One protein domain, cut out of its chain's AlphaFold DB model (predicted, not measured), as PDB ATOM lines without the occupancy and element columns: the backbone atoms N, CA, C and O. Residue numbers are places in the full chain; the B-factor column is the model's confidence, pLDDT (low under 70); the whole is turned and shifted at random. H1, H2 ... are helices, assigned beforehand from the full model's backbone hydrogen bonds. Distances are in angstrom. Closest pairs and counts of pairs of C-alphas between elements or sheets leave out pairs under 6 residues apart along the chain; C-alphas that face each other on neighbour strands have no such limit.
ATOM      1  N   GLY A 115     -42.300  31.628 -13.893       93.38
ATOM      2  CA  GLY A 115     -43.426  32.516 -13.605       93.38
ATOM      3  C   GLY A 115     -44.149  32.988 -14.866       93.38
ATOM      4  O   GLY A 115     -43.506  33.377 -15.833       93.38
ATOM      5  N   TYR A 116     -45.485  33.004 -14.819       91.31
ATOM      6  CA  TYR A 116     -46.364  33.562 -15.861       91.31
ATOM      7  C   TYR A 116     -46.183  32.968 -17.268       91.31
ATOM      8  O   TYR A 116     -46.490  33.627 -18.259       91.31
ATOM      9  N   ARG A 117     -45.713  31.718 -17.364       93.69
ATOM     10  CA  ARG A 117     -45.500  31.017 -18.635       93.69
ATOM     11  C   ARG A 117     -46.536  29.910 -18.849       93.69
ATOM     12  O   ARG A 117     -46.892  29.224 -17.887       93.69
ATOM     13  N   PRO A 118     -47.013  29.682 -20.084       90.44
ATOM     14  CA  PRO A 118     -47.862  28.538 -20.392       90.44
ATOM     15  C   PRO A 118     -47.176  27.219 -20.011       90.44
ATOM     16  O   PRO A 118     -45.991  27.029 -20.278       90.44
ATOM     17  N   HIS A 119     -47.932  26.298 -19.409       90.81
ATOM     18  CA  HIS A 119     -47.455  24.958 -19.025       90.81
ATOM     19  C   HIS A 119     -46.244  24.946 -18.070       90.81
ATOM     20  O   HIS A 119     -45.499  23.966 -18.011       90.81
ATOM     21  N   ARG A 120     -46.040  26.037 -17.322       94.00
ATOM     22  CA  ARG A 120     -45.056  26.148 -16.244       94.00
ATOM     23  C   ARG A 120     -45.737  26.673 -14.992       94.00
ATOM     24  O   ARG A 120     -46.672  27.468 -15.056       94.00
ATOM     25  N   SER A 121     -45.255  26.228 -13.847       94.25
ATOM     26  CA  SER A 121     -45.805  26.566 -12.546       94.25
ATOM     27  C   SER A 121     -44.698  26.774 -11.519       94.25
ATOM     28  O   SER A 121     -43.543  26.396 -11.718       94.25
ATOM     29  N   TYR A 122     -45.063  27.348 -10.373       94.88
ATOM     30  CA  TYR A 122     -44.145  27.447  -9.241       94.88
ATOM     31  C   TYR A 122     -43.720  26.062  -8.716       94.88
ATOM     32  O   TYR A 122     -42.634  25.939  -8.160       94.88
ATOM     33  N   MET A 123     -44.530  25.016  -8.932       96.62
ATOM     34  CA  MET A 123     -44.171  23.647  -8.553       96.62
ATOM     35  C   MET A 123     -42.984  23.127  -9.365       96.62
ATOM     36  O   MET A 123     -42.102  22.488  -8.801       96.62
ATOM     37  N   ASP A 124     -42.901  23.460 -10.657       96.56
ATOM     38  CA  ASP A 124     -41.744  23.097 -11.490       96.56
ATOM     39  C   ASP A 124     -40.455  23.761 -10.978       96.56
ATOM     40  O   ASP A 124     -39.376  23.167 -11.015       96.56
ATOM     41  N   ALA A 125     -40.568  24.992 -10.464       96.12
ATOM     42  CA  ALA A 125     -39.452  25.697  -9.844       96.12
ATOM     43  C   ALA A 125     -39.003  25.002  -8.548       96.12
ATOM     44  O   ALA A 125     -37.806  24.803  -8.352       96.12
ATOM     45  N   ILE A 126     -39.951  24.582  -7.699       96.69
ATOM     46  CA  ILE A 126     -39.663  23.834  -6.465       96.69
ATOM     47  C   ILE A 126     -38.945  22.522  -6.791       96.69
ATOM     48  O   ILE A 126     -37.865  22.281  -6.259       96.69
ATOM     49  N   GLN A 127     -39.470  21.727  -7.726       97.19
ATOM     50  CA  GLN A 127     -38.846  20.464  -8.140       97.19
ATOM     51  C   GLN A 127     -37.417  20.673  -8.655       97.19
ATOM     52  O   GLN A 127     -36.516  19.880  -8.379       97.19
ATOM     53  N   ARG A 128     -37.173  21.767  -9.392       96.50
ATOM     54  CA  ARG A 128     -35.822  22.106  -9.845       96.50
ATOM     55  C   ARG A 128     -34.888  22.422  -8.678       96.50
ATOM     56  O   ARG A 128     -33.732  22.005  -8.718       96.50
ATOM     57  N   VAL A 129     -35.364  23.164  -7.682       96.38
ATOM     58  CA  VAL A 129     -34.591  23.494  -6.477       96.38
ATOM     59  C   VAL A 129     -34.284  22.234  -5.669       96.38
ATOM     60  O   VAL A 129     -33.138  22.049  -5.271       96.38
ATOM     61  N   GLU A 130     -35.255  21.338  -5.489       97.44
ATOM     62  CA  GLU A 130     -35.059  20.053  -4.803       97.44
ATOM     63  C   GLU A 130     -34.005  19.195  -5.504       97.44
ATOM     64  O   GLU A 130     -33.062  18.736  -4.865       97.44
ATOM     65  N   PHE A 131     -34.088  19.073  -6.830       97.44
ATOM     66  CA  PHE A 131     -33.076  18.370  -7.616       97.44
ATOM     67  C   PHE A 131     -31.668  18.960  -7.422       97.44
ATOM     68  O   PHE A 131     -30.693  18.218  -7.296       97.44
ATOM     69  N   LEU A 132     -31.536  20.293  -7.423       97.12
ATOM     70  CA  LEU A 132     -30.245  20.960  -7.223       97.12
ATOM     71  C   LEU A 132     -29.710  20.732  -5.805       97.12
ATOM     72  O   LEU A 132     -28.533  20.408  -5.653       97.12
ATOM     73  N   ARG A 133     -30.572  20.829  -4.789       97.62
ATOM     74  CA  ARG A 133     -30.226  20.500  -3.402       97.62
ATOM     75  C   ARG A 133     -29.677  19.078  -3.310       97.62
ATOM     76  O   ARG A 133     -28.575  18.891  -2.811       97.62
ATOM     77  N   ASP A 134     -30.399  18.101  -3.853       98.00
ATOM     78  CA  ASP A 134     -30.027  16.681  -3.789       98.00
ATOM     79  C   ASP A 134     -28.762  16.369  -4.613       98.00
ATOM     80  O   ASP A 134     -28.056  15.400  -4.346       98.00
ATOM     81  N   SER A 135     -28.425  17.238  -5.570       97.81
ATOM     82  CA  SER A 135     -27.177  17.193  -6.343       97.81
ATOM     83  C   SER A 135     -25.987  17.870  -5.640       97.81
ATOM     84  O   SER A 135     -24.924  18.005  -6.244       97.81
ATOM     85  N   GLY A 136     -26.145  18.320  -4.389       97.88
ATOM     86  CA  GLY A 136     -25.076  18.897  -3.565       97.88
ATOM     87  C   GLY A 136     -24.991  20.428  -3.560       97.88
ATOM     88  O   GLY A 136     -24.079  20.985  -2.945       97.88
ATOM     89  N   TYR A 137     -25.925  21.133  -4.209       97.12
ATOM     90  CA  TYR A 137     -25.977  22.599  -4.195       97.12
ATOM     91  C   TYR A 137     -26.780  23.090  -2.983       97.12
ATOM     92  O   TYR A 137     -27.998  23.239  -3.045       97.12
ATOM     93  N   HIS A 138     -26.092  23.351  -1.869       96.38
ATOM     94  CA  HIS A 138     -26.729  23.698  -0.587       96.38
ATOM     95  C   HIS A 138     -26.764  25.198  -0.257       96.38
ATOM     96  O   HIS A 138     -27.325  25.586   0.765       96.38
ATOM     97  N   TRP A 139     -26.171  26.043  -1.100       96.50
ATOM     98  CA  TRP A 139     -26.139  27.493  -0.903       96.50
ATOM     99  C   TRP A 139     -27.056  28.185  -1.904       96.50
ATOM    100  O   TRP A 139     -27.014  27.890  -3.099       96.50
ATOM    101  N   VAL A 140     -27.866  29.123  -1.413       95.06
ATOM    102  CA  VAL A 140     -28.806  29.904  -2.222       95.06
ATOM    103  C   VAL A 140     -28.403  31.369  -2.173       95.06
ATOM    104  O   VAL A 140     -28.150  31.916  -1.101       95.06
ATOM    105  N   VAL A 141     -28.367  32.002  -3.342       95.25
ATOM    106  CA  VAL A 141     -28.313  33.458  -3.459       95.25
ATOM    107  C   VAL A 141     -29.733  33.933  -3.722       95.25
ATOM    108  O   VAL A 141     -30.282  33.658  -4.788       95.25
ATOM    109  N   ASP A 142     -30.325  34.597  -2.734       94.00
ATOM    110  CA  ASP A 142     -31.655  35.187  -2.860       94.00
ATOM    111  C   ASP A 142     -31.543  36.615  -3.403       94.00
ATOM    112  O   ASP A 142     -30.757  37.425  -2.905       94.00
ATOM    113  N   ALA A 143     -32.298  36.906  -4.458       93.38
ATOM    114  CA  ALA A 143     -32.286  38.190  -5.140       93.38
ATOM    115  C   ALA A 143     -33.700  38.536  -5.615       93.38
ATOM    116  O   ALA A 143     -34.329  37.759  -6.335       93.38
ATOM    117  N   ASP A 144     -34.165  39.734  -5.259       89.31
ATOM    118  CA  ASP A 144     -35.481  40.251  -5.635       89.31
ATOM    119  C   ASP A 144     -35.376  41.659  -6.234       89.31
ATOM    120  O   ASP A 144     -34.516  42.460  -5.856       89.31
ATOM    121  N   ILE A 145     -36.270  41.971  -7.176       86.50
ATOM    122  CA  ILE A 145     -36.356  43.295  -7.798       86.50
ATOM    123  C   ILE A 145     -37.530  44.051  -7.185       86.50
ATOM    124  O   ILE A 145     -38.700  43.788  -7.477       86.50
ATOM    125  N   THR A 146     -37.215  45.075  -6.396       79.25
ATOM    126  CA  THR A 146     -38.237  45.930  -5.791       79.25
ATOM    127  C   THR A 146     -39.029  46.681  -6.861       79.25
ATOM    128  O   THR A 146     -38.459  47.302  -7.753       79.25
ATOM    129  N   ALA A 147     -40.359  46.676  -6.745       73.38
ATOM    130  CA  ALA A 147     -41.259  47.518  -7.538       73.38
ATOM    131  C   ALA A 147     -41.108  47.387  -9.072       73.38
ATOM    132  O   ALA A 147     -41.332  48.358  -9.794       73.38
ATOM    133  N   PHE A 148     -40.797  46.183  -9.571       78.94
ATOM    134  CA  PHE A 148     -40.573  45.874 -10.993       78.94
ATOM    135  C   PHE A 148     -41.522  46.604 -11.967       78.94
ATOM    136  O   PHE A 148     -41.069  47.295 -12.879       78.94
ATOM    137  N   LEU A 149     -42.842  46.522 -11.742       73.00
ATOM    138  CA  LEU A 149     -43.840  47.151 -12.621       73.00
ATOM    139  C   LEU A 149     -43.820  48.688 -12.566       73.00
ATOM    140  O   LEU A 149     -44.045  49.343 -13.583       73.00
ATOM    141  N   ILE A 150     -43.539  49.272 -11.398       70.00
ATOM    142  CA  ILE A 150     -43.473  50.731 -11.233       70.00
ATOM    143  C   ILE A 150     -42.241  51.256 -11.967       70.00
ATOM    144  O   ILE A 150     -42.361  52.173 -12.775       70.00
ATOM    145  N   ILE A 151     -41.086  50.616 -11.759       64.12
ATOM    146  CA  ILE A 151     -39.818  50.999 -12.388       64.12
ATOM    147  C   ILE A 151     -39.937  50.966 -13.916       64.12
ATOM    148  O   ILE A 151     -39.579  51.940 -14.580       64.12
ATOM    149  N   LEU A 152     -40.488  49.888 -14.483       63.41
ATOM    150  CA  LEU A 152     -40.671  49.778 -15.933       63.41
ATOM    151  C   LEU A 152     -41.587  50.870 -16.494       63.41
ATOM    152  O   LEU A 152     -41.253  51.480 -17.513       63.41
ATOM    153  N   THR A 153     -42.707  51.148 -15.822       61.47
ATOM    154  CA  THR A 153     -43.645  52.194 -16.256       61.47
ATOM    155  C   THR A 153     -42.971  53.566 -16.229       61.47
ATOM    156  O   THR A 153     -43.042  54.300 -17.210       61.47
ATOM    157  N   THR A 154     -42.240  53.894 -15.158       59.19
ATOM    158  CA  THR A 154     -41.504  55.161 -15.043       59.19
ATOM    159  C   THR A 154     -40.450  55.312 -16.139       59.19
ATOM    160  O   THR A 154     -40.397  56.354 -16.787       59.19
ATOM    161  N   ILE A 155     -39.638  54.283 -16.399       64.56
ATOM    162  CA  ILE A 155     -38.593  54.336 -17.432       64.56
ATOM    163  C   ILE A 155     -39.207  54.508 -18.827       64.56
ATOM    164  O   ILE A 155     -38.735  55.333 -19.614       64.56
ATOM    165  N   TYR A 156     -40.254  53.747 -19.147       57.31
ATOM    166  CA  TYR A 156     -40.856  53.781 -20.477       57.31
ATOM    167  C   TYR A 156     -41.630  55.080 -20.729       57.31
ATOM    168  O   TYR A 156     -41.476  55.693 -21.787       57.31
ATOM    169  N   CYS A 157     -42.403  55.551 -19.743       55.62
ATOM    170  CA  CYS A 157     -43.074  56.847 -19.814       55.62
ATOM    171  C   CYS A 157     -42.061  57.988 -19.965       55.62
ATOM    172  O   CYS A 157     -42.237  58.812 -20.858       55.62
ATOM    173  N   ASN A 158     -40.965  57.976 -19.194       53.00
ATOM    174  CA  ASN A 158     -39.921  59.000 -19.289       53.00
ATOM    175  C   ASN A 158     -39.197  59.000 -20.643       53.00
ATOM    176  O   ASN A 158     -38.823  60.064 -21.128       53.00
ATOM    177  N   LYS A 159     -39.012  57.834 -21.281       52.28
ATOM    178  CA  LYS A 159     -38.463  57.759 -22.646       52.28
ATOM    179  C   LYS A 159     -39.421  58.324 -23.694       52.28
ATOM    180  O   LYS A 159     -38.969  58.990 -24.617       52.28
ATOM    181  N   LYS A 160     -40.729  58.084 -23.558       48.44
ATOM    182  CA  LYS A 160     -41.744  58.590 -24.500       48.44
ATOM    183  C   LYS A 160     -41.993  60.098 -24.357       48.44
ATOM    184  O   LYS A 160     -42.456  60.723 -25.303       48.44
ATOM    185  N   SER A 161     -41.675  60.673 -23.196       48.59
ATOM    186  CA  SER A 161     -41.744  62.114 -22.928       48.59
ATOM    187  C   SER A 161     -40.459  62.881 -23.259       48.59
ATOM    188  O   SER A 161     -40.429  64.090 -23.046       48.59
ATOM    189  N   GLN A 162     -39.402  62.231 -23.768       40.66
ATOM    190  CA  GLN A 162     -38.257  62.945 -24.344       40.66
ATOM    191  C   GLN A 162     -38.685  63.517 -25.705       40.66
ATOM    192  O   GLN A 162     -38.987  62.744 -26.618       40.66
ATOM    193  N   PRO A 163     -38.764  64.846 -25.871       46.41
ATOM    194  CA  PRO A 163     -39.147  65.427 -27.147       46.41
ATOM    195  C   PRO A 163     -38.064  65.141 -28.202       46.41
ATOM    196  O   PRO A 163     -36.869  65.223 -27.925       46.41
ATOM    197  N   HIS A 164     -38.486  64.821 -29.430       50.56
ATOM    198  CA  HIS A 164     -37.616  64.301 -30.499       50.56
ATOM    199  C   HIS A 164     -36.460  65.232 -30.933       50.56
ATOM    200  O   HIS A 164     -35.633  64.839 -31.743       50.56
ATOM    201  N   TRP A 165     -36.396  66.466 -30.425       50.94
ATOM    202  CA  TRP A 165     -35.342  67.426 -30.761       50.94
ATOM    203  C   TRP A 165     -34.032  67.188 -29.988       50.94
ATOM    204  O   TRP A 165     -33.009  67.766 -30.340       50.94
TER     205      TRP A 165
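This is residues 115 to 165 of the 170 residues of a protein of Vibrio alfacsensis (UniProt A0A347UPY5). Going along the printed part, you first meet a short unnamed stretch, then helix H1, then a long unnamed link that turns back past H1 and runs out to a second helix, H2, well away from the first. There is no packed core: the two helices have no contact, and residues 141 to 165, with H2 among them, stick out as a long arm that makes most of the length. The printed part has 51 residues with two named helices, H1 then H2, and no named strand; its class is all helix, with 26 residues in the helices. It is extended, with a radius of gyration of the C-alphas of 18.5 A and spans of 57 by 27 by 17 A.

Start at H1, residues 122 to 134, and go on through residues 135 to 147, a long link of 13 residues, to H2, residues 148 to 160. H1 and H2 are apart, with no C-alpha of the one within 8 A of the other. Residues 116 to 123 stand free, of which 122 and 123 belong to H1. Residues 130 to 136 stand free too, of which 130 to 134 belong to H1. In both H1 and H2, every O i to N i+4 pair is within hydrogen-bond range.

Find C-alpha 122 of Tyr 122 at (-44.145, 27.447, -9.241); from there H1 runs 18.6 A to the C-alpha of Asp 134 at (-30.027, 16.681, -3.789). H2 also measures 18.6 A from first to last C-alpha, from Phe 148 to Lys 160, whose C-alpha is at (-41.744, 58.590, -24.500).

The two C-alphas farthest apart, those of Asp 134 and Trp 165, are 57.7 A from each other. The printed part has no cut. The model's mean pLDDT over the printed part is 81.1, and residues 151 to 165 are under 70; H1 has a mean of 97 and H2 of 62.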